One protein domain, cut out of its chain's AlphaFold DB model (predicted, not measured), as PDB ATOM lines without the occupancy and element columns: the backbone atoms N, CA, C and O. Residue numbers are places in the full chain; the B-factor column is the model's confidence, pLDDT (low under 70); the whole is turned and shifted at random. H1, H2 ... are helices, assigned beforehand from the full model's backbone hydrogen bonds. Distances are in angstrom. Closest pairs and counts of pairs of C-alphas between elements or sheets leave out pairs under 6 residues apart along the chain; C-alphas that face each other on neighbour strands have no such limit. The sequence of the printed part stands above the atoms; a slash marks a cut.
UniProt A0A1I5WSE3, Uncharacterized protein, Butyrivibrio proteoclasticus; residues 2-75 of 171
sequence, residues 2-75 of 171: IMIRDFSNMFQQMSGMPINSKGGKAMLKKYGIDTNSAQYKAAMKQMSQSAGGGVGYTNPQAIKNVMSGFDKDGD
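AT A GLANCE: This is residues 2 to 75 of the 171 residues of an uncharacterized protein of Butyrivibrio proteoclasticus (UniProt A0A1I5WSE3). The longest helix, H1, sticks out with residues 2 to 8 as an arm at one end of a small helical body, and at the far end of that body H3 stands across the long axis with H4 packed on it nearly at a right angle. H4 reaches from H3 back toward the inner end of H1, and the short helix H2 lies near that same place, with Leu 28 close to Pro 60 of H4. The printed part has 74 residues with four named helices, in the order H1, H2, H3, H4, and no named strand; the class is all helix. It is compact by its radius of gyration of the C-alphas, 12.5 A, yet elongated in outline, spanning 40 by 25 by 19 A.

IN THESE COORDINATES: H1 covers residues 2 to 15, 20.3 A from first to last C-alpha, and begins at C-alpha 2 at (298.506, 352.967, 176.464). H2 covers residues 22 to 30. H3 covers residues 38 to 50 and is 18.5 A long, from C-alpha 38 at (303.802, 333.913, 204.930) to C-alpha 50. H4 covers residues 60 to 67 and ends at C-alpha 67 at (297.112, 341.020, 204.878).

HOW THE PARTS SIT: H1 touches no helix. It is close to H4 but not clearly touching: their closest C-alphas, those of Gln 13 and Pro 60, are 6.7 A apart. Their lines stand at a steep tilt of 41 degrees, and they run the same way. H1 and H2 are only just apart, with their closest C-alphas at 8.4 A. H2 and H4 are close but not clearly touching, the closest C-alphas being those of Leu 28 and Pro 60 at 6.1 A; they run the same way at a steep tilt of 68 degrees, only just short of about perpendicular. H3 and H4 touch, with 10 pairs of C-alphas within 8 A. Their closest C-alphas are those of Ala 43 and Met 67, 5.1 A apart, and their lines are about perpendicular, at 83 degrees. H3 is apart from H1 and from H2. In H1, H2, H3 and H4 every O i to N i+4 pair is within hydrogen-bond range.

THE WHOLE: The two C-alphas farthest apart are those of Ile 2 and Asp 75, 40.2 A. The printed part has no cut, and its links from H1 to H2, H2 to H3 and H3 to H4 are short, with 6, 7 and 9 residues. Mean pLDDT of the printed part is 87.0; residues 2 to 5, residue 13 and residue 53 are under 70, and H1 has a mean of 70.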
ATOM      1  N   ILE A   2     298.263 352.854 175.007       61.38
ATOM      2  CA  ILE A   2     298.506 352.967 176.464       61.38
ATOM      3  C   ILE A   2     297.186 353.116 177.253       61.38
ATOM      4  O   ILE A   2     296.923 352.312 178.139       61.38
ATOM      5  N   MET A   3     296.275 354.003 176.824       64.19
ATOM      6  CA  MET A   3     295.006 354.265 177.533       64.19
ATOM      7  C   MET A   3     294.084 353.044 177.717       64.19
ATOM      8  O   MET A   3     293.463 352.898 178.764       64.19
ATOM      9  N   ILE A   4     294.012 352.130 176.740       66.00
ATOM     10  CA  ILE A   4     293.169 350.918 176.841       66.00
ATOM     11  C   ILE A   4     293.712 349.963 177.918       66.00
ATOM     12  O   ILE A   4     292.945 349.327 178.642       66.00
ATOM     13  N   ARG A   5     295.043 349.880 178.057       68.31
ATOM     14  CA  ARG A   5     295.688 349.049 179.084       68.31
ATOM     15  C   ARG A   5     295.458 349.629 180.477       68.31
ATOM     16  O   ARG A   5     295.215 348.866 181.406       68.31
ATOM     17  N   ASP A   6     295.483 350.951 180.618       71.69
ATOM     18  CA  ASP A   6     295.250 351.620 181.900       71.69
ATOM     19  C   ASP A   6     293.796 351.486 182.366       71.69
ATOM     20  O   ASP A   6     293.562 351.109 183.516       71.69
ATOM     21  N   PHE A   7     292.823 351.643 181.461       72.19
ATOM     22  CA  PHE A   7     291.410 351.383 181.763       72.19
ATOM     23  C   PHE A   7     291.148 349.926 182.153       72.19
ATOM     24  O   PHE A   7     290.473 349.666 183.148       72.19
ATOM     25  N   SER A   8     291.722 348.962 181.424       71.12
ATOM     26  CA  SER A   8     291.593 347.541 181.771       71.12
ATOM     27  C   SER A   8     292.217 347.221 183.131       71.12
ATOM     28  O   SER A   8     291.665 346.423 183.888       71.12
ATOM     29  N   ASN A   9     293.360 347.829 183.458       72.31
ATOM     30  CA  ASN A   9     294.004 347.653 184.758       72.31
ATOM     31  C   ASN A   9     293.163 348.256 185.890       72.31
ATOM     32  O   ASN A   9     293.112 347.684 186.975       72.31
ATOM     33  N   MET A  10     292.529 349.406 185.659       72.75
ATOM     34  CA  MET A  10     291.645 350.060 186.628       72.75
ATOM     35  C   MET A  10     290.371 349.244 186.861       72.75
ATOM     36  O   MET A  10     290.001 349.001 188.007       72.75
ATOM     37  N   PHE A  11     289.753 348.732 185.795       72.88
ATOM     38  CA  PHE A  11     288.585 347.861 185.907       72.88
ATOM     39  C   PHE A  11     288.898 346.612 186.739       72.88
ATOM     40  O   PHE A  11     288.186 346.337 187.694       72.88
ATOM     41  N   GLN A  12     290.017 345.925 186.480       70.12
ATOM     42  CA  GLN A  12     290.414 344.734 187.249       70.12
ATOM     43  C   GLN A  12     290.717 345.018 188.730       70.12
ATOM     44  O   GLN A  12     290.524 344.144 189.577       70.12
ATOM     45  N   GLN A  13     291.162 346.232 189.069       69.50
ATOM     46  CA  GLN A  13     291.299 346.649 190.469       69.50
ATOM     47  C   GLN A  13     289.946 346.801 191.162       69.50
ATOM     48  O   GLN A  13     289.832 346.470 192.338       69.50
ATOM     49  N   MET A  14     288.938 347.303 190.449       70.69
ATOM     50  CA  MET A  14     287.608 347.542 191.006       70.69
ATOM     51  C   MET A  14     286.763 346.266 191.034       70.69
ATOM     52  O   MET A  14     286.155 345.956 192.055       70.69
ATOM     53  N   SER A  15     286.745 345.509 189.936       73.88
ATOM     54  CA  SER A  15     285.877 344.346 189.766       73.88
ATOM     55  C   SER A  15     286.440 343.081 190.407       73.88
ATOM     56  O   SER A  15     285.661 342.243 190.834       73.88
ATOM     57  N   GLY A  16     287.768 342.941 190.509       80.00
ATOM     58  CA  GLY A  16     288.442 341.694 190.879       80.00
ATOM     59  C   GLY A  16     289.015 340.948 189.673       80.00
ATOM     60  O   GLY A  16     288.830 341.343 188.521       80.00
ATOM     61  N   MET A  17     289.767 339.880 189.935       83.69
ATOM     62  CA  MET A  17     290.402 339.053 188.907       83.69
ATOM     63  C   MET A  17     290.624 337.612 189.399       83.69
ATOM     64  O   MET A  17     290.716 337.385 190.611       83.69
ATOM     65  N   PRO A  18     290.798 336.634 188.488       85.81
ATOM     66  CA  PRO A  18     291.252 335.301 188.860       85.81
ATOM     67  C   PRO A  18     292.714 335.360 189.323       85.81
ATOM     68  O   PRO A  18     293.648 335.352 188.515       85.81
ATOM     69  N   ILE A  19     292.920 335.416 190.636       86.88
ATOM     70  CA  ILE A  19     294.236 335.638 191.259       86.88
ATOM     71  C   ILE A  19     295.242 334.506 191.005       86.88
ATOM     72  O   ILE A  19     296.449 334.736 191.016       86.88
ATOM     73  N   ASN A  20     294.755 333.299 190.702       84.88
ATOM     74  CA  ASN A  20     295.592 332.134 190.404       84.88
ATOM     75  C   ASN A  20     296.114 332.108 188.959       84.88
ATOM     76  O   ASN A  20     297.015 331.329 188.644       84.88
ATOM     77  N   SER A  21     295.586 332.966 188.083       88.00
ATOM     78  CA  SER A  21     296.040 333.078 186.695       88.00
ATOM     79  C   SER A  21     297.405 333.774 186.586       88.00
ATOM     80  O   SER A  21     297.816 334.523 187.475       88.00
ATOM     81  N   LYS A  22     298.108 333.589 185.457       88.12
ATOM     82  CA  LYS A  22     299.365 334.310 185.159       88.12
ATOM     83  C   LYS A  22     299.174 335.833 185.219       88.12
ATOM     84  O   LYS A  22     300.025 336.528 185.767       88.12
ATOM     85  N   GLY A  23     298.052 336.330 184.690       85.62
ATOM     86  CA  GLY A  23     297.687 337.750 184.740       85.62
ATOM     87  C   GLY A  23     297.417 338.232 186.165       85.62
ATOM     88  O   GLY A  23     297.961 339.257 186.573       85.62
ATOM     89  N   GLY A  24     296.678 337.443 186.951       87.44
ATOM     90  CA  GLY A  24     296.402 337.732 188.358       87.44
ATOM     91  C   GLY A  24     297.677 337.864 189.187       87.44
ATOM     92  O   GLY A  24     297.900 338.890 189.826       87.44
ATOM     93  N   LYS A  25     298.582 336.884 189.088       89.00
ATOM     94  CA  LYS A  25     299.886 336.920 189.775       89.00
ATOM     95  C   LYS A  25     300.747 338.114 189.353       89.00
ATOM     96  O   LYS A  25     301.387 338.737 190.199       89.00
ATOM     97  N   ALA A  26     300.759 338.458 188.062       89.75
ATOM     98  CA  ALA A  26     301.490 339.623 187.567       89.75
ATOM     99  C   ALA A  26     300.934 340.936 188.140       89.75
ATOM    100  O   ALA A  26     301.710 341.812 188.527       89.75
ATOM    101  N   MET A  27     299.607 341.056 188.249       87.56
ATOM    102  CA  MET A  27     298.985 342.217 188.875       87.56
ATOM    103  C   MET A  27     299.314 342.275 190.369       87.56
ATOM    104  O   MET A  27     299.806 343.302 190.817       87.56
ATOM    105  N   LEU A  28     299.171 341.184 191.129       91.62
ATOM    106  CA  LEU A  28     299.552 341.154 192.552       91.62
ATOM    107  C   LEU A  28     300.997 341.632 192.775       91.62
ATOM    108  O   LEU A  28     301.231 342.515 193.603       91.62
ATOM    109  N   LYS A  29     301.941 341.157 191.952       92.88
ATOM    110  CA  LYS A  29     303.335 341.619 191.981       92.88
ATOM    111  C   LYS A  29     303.459 343.125 191.710       92.88
ATOM    112  O   LYS A  29     304.205 343.801 192.414       92.88
ATOM    113  N   LYS A  30     302.712 343.674 190.742       90.94
ATOM    114  CA  LYS A  30     302.665 345.123 190.455       90.94
ATOM    115  C   LYS A  30     302.162 345.940 191.655       90.94
ATOM    116  O   LYS A  30     302.596 347.071 191.839       90.94
ATOM    117  N   TYR A  31     301.298 345.362 192.488       89.94
ATOM    118  CA  TYR A  31     300.808 345.977 193.728       89.94
ATOM    119  C   TYR A  31     301.736 345.774 194.934       89.94
ATOM    120  O   TYR A  31     301.375 346.188 196.039       89.94
ATOM    121  N   GLY A  32     302.910 345.165 194.748       93.50
ATOM    122  CA  GLY A  32     303.849 344.875 195.833       93.50
ATOM    123  C   GLY A  32     303.409 343.715 196.728       93.50
ATOM    124  O   GLY A  32     303.850 343.628 197.868       93.50
ATOM    125  N   ILE A  33     302.520 342.843 196.246       94.75
ATOM    126  CA  ILE A  33     302.079 341.654 196.979       94.75
ATOM    127  C   ILE A  33     302.972 340.481 196.573       94.75
ATOM    128  O   ILE A  33     302.924 340.015 195.432       94.75
ATOM    129  N   ASP A  34     303.771 339.987 197.518       95.12
ATOM    130  CA  ASP A  34     304.514 338.741 197.352       95.12
ATOM    131  C   ASP A  34     303.613 337.542 197.671       95.12
ATOM    132  O   ASP A  34     303.329 337.240 198.834       95.12
ATOM    133  N   THR A  35     303.202 336.824 196.622       93.31
ATOM    134  CA  THR A  35     302.338 335.642 196.728       93.31
ATOM    135  C   THR A  35     303.005 334.448 197.418       93.31
ATOM    136  O   THR A  35     302.339 333.456 197.708       93.31
ATOM    137  N   ASN A  36     304.318 334.504 197.659       95.06
ATOM    138  CA  ASN A  36     305.054 333.463 198.373       95.06
ATOM    139  C   ASN A  36     305.227 333.765 199.868       95.06
ATOM    140  O   ASN A  36     305.553 332.837 200.620       95.06
ATOM    141  N   SER A  37     304.973 335.006 200.295       97.19
ATOM    142  CA  SER A  37     305.124 335.438 201.686       97.19
ATOM    143  C   SER A  37     304.188 334.685 202.637       97.19
ATOM    144  O   SER A  37     303.082 334.271 202.270       97.19
ATOM    145  N   ALA A  38     304.628 334.512 203.885       98.06
ATOM    146  CA  ALA A  38     303.802 333.913 204.930       98.06
ATOM    147  C   ALA A  38     302.565 334.779 205.227       98.06
ATOM    148  O   ALA A  38     301.459 334.250 205.321       98.06
ATOM    149  N   GLN A  39     302.734 336.106 205.238       97.88
ATOM    150  CA  GLN A  39     301.650 337.082 205.377       97.88
ATOM    151  C   GLN A  39     300.551 336.904 204.316       97.88
ATOM    152  O   GLN A  39     299.370 336.816 204.654       97.88
ATOM    153  N   TYR A  40     300.923 336.792 203.034       96.62
ATOM    154  CA  TYR A  40     299.961 336.545 201.957       96.62
ATOM    155  C   TYR A  40     299.258 335.197 202.132       96.62
ATOM    156  O   TYR A  40     298.035 335.120 202.052       96.62
ATOM    157  N   LYS A  41     300.009 334.123 202.405       96.44
ATOM    158  CA  LYS A  41     299.437 332.779 202.589       96.44
ATOM    159  C   LYS A  41     298.440 332.733 203.750       96.44
ATOM    160  O   LYS A  41     297.382 332.122 203.608       96.44
ATOM    161  N   ALA A  42     298.743 333.402 204.862       97.00
ATOM    162  CA  ALA A  42     297.845 333.521 206.008       97.00
ATOM    163  C   ALA A  42     296.564 334.288 205.646       97.00
ATOM    164  O   ALA A  42     295.461 333.799 205.904       97.00
ATOM    165  N   ALA A  43     296.695 335.422 204.951       96.25
ATOM    166  CA  ALA A  43     295.555 336.195 204.468       96.25
ATOM    167  C   ALA A  43     294.656 335.379 203.527       96.25
ATOM    168  O   ALA A  43     293.442 335.317 203.717       96.25
ATOM    169  N   MET A  44     295.248 334.677 202.557       94.75
ATOM    170  CA  MET A  44     294.507 333.829 201.623       94.75
ATOM    171  C   MET A  44     293.811 332.661 202.321       94.75
ATOM    172  O   MET A  44     292.683 332.323 201.959       94.75
ATOM    173  N   LYS A  45     294.442 332.067 203.342       94.44
ATOM    174  CA  LYS A  45     293.817 331.035 204.178       94.44
ATOM    175  C   LYS A  45     292.584 331.588 204.896       94.44
ATOM    176  O   LYS A  45     291.534 330.957 204.823       94.44
ATOM    177  N   GLN A  46     292.684 332.766 205.519       94.25
ATOM    178  CA  GLN A  46     291.544 333.407 206.181       94.25
ATOM    179  C   GLN A  46     290.415 333.701 205.182       94.25
ATOM    180  O   GLN A  46     289.274 333.317 205.417       94.25
ATOM    181  N   MET A  47     290.729 334.318 204.041       94.12
ATOM    182  CA  MET A  47     289.730 334.613 203.008       94.12
ATOM    183  C   MET A  47     289.057 333.340 202.478       94.12
ATOM    184  O   MET A  47     287.843 333.312 202.305       94.12
ATOM    185  N   SER A  48     289.826 332.268 202.259       92.94
ATOM    186  CA  SER A  48     289.305 330.975 201.805       92.94
ATOM    187  C   SER A  48     288.352 330.340 202.816       92.94
ATOM    188  O   SER A  48     287.367 329.725 202.408       92.94
ATOM    189  N   GLN A  49     288.648 330.465 204.113       90.75
ATOM    190  CA  GLN A  49     287.784 329.985 205.194       90.75
ATOM    191  C   GLN A  49     286.482 330.789 205.252       90.75
ATOM    192  O   GLN A  49     285.410 330.199 205.334       90.75
ATOM    193  N   SER A  50     286.559 332.118 205.135       87.50
ATOM    194  CA  SER A  50     285.374 332.987 205.097       87.50
ATOM    195  C   SER A  50     284.501 332.764 203.858       87.50
ATOM    196  O   SER A  50     283.291 332.936 203.934       87.50
ATOM    197  N   ALA A  51     285.096 332.368 202.729       84.88
ATOM    198  CA  ALA A  51     284.393 332.089 201.476       84.88
ATOM    199  C   ALA A  51     283.908 330.630 201.336       84.88
ATOM    200  O   ALA A  51     283.338 330.278 200.307       84.88
ATOM    201  N   GLY A  52     284.152 329.767 202.329       79.81
ATOM    202  CA  GLY A  52     283.655 328.388 202.329       79.81
ATOM    203  C   GLY A  52     284.324 327.433 201.329       79.81
ATOM    204  O   GLY A  52     283.722 326.418 200.995       79.81
ATOM    205  N   GLY A  53     285.545 327.707 200.849       68.12
ATOM    206  CA  GLY A  53     286.229 326.750 199.958       68.12
ATOM    207  C   GLY A  53     287.239 327.296 198.950       68.12
ATOM    208  O   GLY A  53     287.710 326.538 198.106       68.12
ATOM    209  N   GLY A  54     287.599 328.578 199.009       76.62
ATOM    210  CA  GLY A  54     288.640 329.143 198.146       76.62
ATOM    211  C   GLY A  54     288.397 330.600 197.793       76.62
ATOM    212  O   GLY A  54     287.274 331.089 197.833       76.62
ATOM    213  N   VAL A  55     289.461 331.299 197.402       80.25
ATOM    214  CA  VAL A  55     289.362 332.654 196.844       80.25
ATOM    215  C   VAL A  55     289.586 332.560 195.340       80.25
ATOM    216  O   VAL A  55     290.717 332.613 194.860       80.25
ATOM    217  N   GLY A  56     288.506 332.342 194.590       76.75
ATOM    218  CA  GLY A  56     288.574 332.231 193.130       76.75
ATOM    219  C   GLY A  56     288.778 333.579 192.437       76.75
ATOM    220  O   GLY A  56     289.489 333.664 191.436       76.75
ATOM    221  N   TYR A  57     288.184 334.639 192.989       85.62
ATOM    222  CA  TYR A  57     288.132 335.959 192.373       85.62
ATOM    223  C   TYR A  57     288.148 337.051 193.447       85.62
ATOM    224  O   TYR A  57     287.319 337.048 194.354       85.62
ATOM    225  N   THR A  58     289.118 337.963 193.385       89.88
ATOM    226  CA  THR A  58     289.220 339.118 194.297       89.88
ATOM    227  C   THR A  58     290.135 340.190 193.696       89.88
ATOM    228  O   THR A  58     290.695 339.986 192.618       89.88
ATOM    229  N   ASN A  59     290.296 341.332 194.363       89.50
ATOM    230  CA  ASN A  59     291.176 342.417 193.927       89.50
ATOM    231  C   ASN A  59     292.372 342.624 194.888       89.50
ATOM    232  O   ASN A  59     292.333 342.170 196.037       89.50
ATOM    233  N   PRO A  60     293.450 343.309 194.454       91.25
ATOM    234  CA  PRO A  60     294.655 343.480 195.266       91.25
ATOM    235  C   PRO A  60     294.410 344.272 196.555       91.25
ATOM    236  O   PRO A  60     295.083 344.028 197.552       91.25
ATOM    237  N   GLN A  61     293.453 345.205 196.555       91.38
ATOM    238  CA  GLN A  61     293.148 346.022 197.729       91.38
ATOM    239  C   GLN A  61     292.477 345.195 198.828       91.38
ATOM    240  O   GLN A  61     292.871 345.288 199.986       91.38
ATOM    241  N   ALA A  62     291.523 344.335 198.469       92.00
ATOM    242  CA  ALA A  62     290.899 343.399 199.396       92.00
ATOM    243  C   ALA A  62     291.943 342.465 200.020       92.00
ATOM    244  O   ALA A  62     291.951 342.277 201.235       92.00
ATOM    245  N   ILE A  63     292.882 341.953 199.214       94.12
ATOM    246  CA  ILE A  63     293.988 341.129 199.720       94.12
ATOM    247  C   ILE A  63     294.856 341.925 200.697       94.12
ATOM    248  O   ILE A  63     295.132 341.433 201.786       94.12
ATOM    249  N   LYS A  64     295.245 343.163 200.362       94.69
ATOM    250  CA  LYS A  64     296.029 344.026 201.264       94.69
ATOM    251  C   LYS A  64     295.316 344.292 202.588       94.69
ATOM    252  O   LYS A  64     295.957 344.227 203.632       94.69
ATOM    253  N   ASN A  65     294.010 344.537 202.546       94.88
ATOM    254  CA  ASN A  65     293.202 344.771 203.742       94.88
ATOM    255  C   ASN A  65     293.153 343.537 204.656       94.88
ATOM    256  O   ASN A  65     293.125 343.672 205.874       94.88
ATOM    257  N   VAL A  66     293.154 342.323 204.097       96.44
ATOM    258  CA  VAL A  66     293.253 341.109 204.920       96.44
ATOM    259  C   VAL A  66     294.692 340.885 205.389       96.44
ATOM    260  O   VAL A  66     294.907 340.564 206.555       96.44
ATOM    261  N   MET A  67     295.688 341.116 204.526       97.25
ATOM    262  CA  MET A  67     297.112 341.020 204.878       97.25
ATOM    263  C   MET A  67     297.506 341.951 206.028       97.25
ATOM    264  O   MET A  67     298.354 341.560 206.824       97.25
ATOM    265  N   SER A  68     296.891 343.130 206.174       96.19
ATOM    266  CA  SER A  68     297.185 344.040 207.294       96.19
ATOM    267  C   SER A  68     296.809 343.473 208.666       96.19
ATOM    268  O   SER A  68     297.267 343.988 209.681       96.19
ATOM    269  N   GLY A  69     296.005 342.406 208.713       96.94
ATOM    270  CA  GLY A  69     295.722 341.654 209.937       96.94
ATOM    271  C   GLY A  69     296.812 340.654 210.332       96.94
ATOM    272  O   GLY A  69     296.656 339.971 211.343       96.94
ATOM    273  N   PHE A  70     297.892 340.539 209.556       98.00
ATOM    274  CA  PHE A  70     298.972 339.579 209.767       98.00
ATOM    275  C   PHE A  70     300.334 340.258 209.707       98.00
ATOM    276  O   PHE A  70     300.528 341.217 208.959       98.00
ATOM    277  N   ASP A  71     301.297 339.740 210.461       97.31
ATOM    278  CA  ASP A  71     302.682 340.184 210.361       97.31
ATOM    279  C   ASP A  71     303.452 339.444 209.256       97.31
ATOM    280  O   ASP A  71     302.911 338.600 208.535       97.31
ATOM    281  N   LYS A  72     304.742 339.767 209.109       96.75
ATOM    282  CA  LYS A  72     305.615 339.185 208.077       96.75
ATOM    283  C   LYS A  72     305.718 337.654 208.139       96.75
ATOM    284  O   LYS A  72     305.981 337.029 207.113       96.75
ATOM    285  N   ASP A  73     305.516 337.065 209.319       96.88
ATOM    286  CA  ASP A  73     305.610 335.623 209.557       96.88
ATOM    287  C   ASP A  73     304.243 334.935 209.375       96.88
ATOM    288  O   ASP A  73     304.149 333.712 209.450       96.88
ATOM    289  N   GLY A  74     303.192 335.704 209.064       97.31
ATOM    290  CA  GLY A  74     301.827 335.208 208.918       97.31
ATOM    291  C   GLY A  74     301.084 335.061 210.245       97.31
ATOM    292  O   GLY A  74     300.012 334.456 210.263       97.31
ATOM    293  N   ASP A  75     301.613 335.615 211.341       96.81
ATOM    294  CA  ASP A  75     300.948 335.599 212.641       96.81
ATOM    295  C   ASP A  75     299.891 336.700 212.710       96.81
ATOM    296  O   ASP A  75     300.122 337.835 212.284       96.81
TER     297      ASP A  75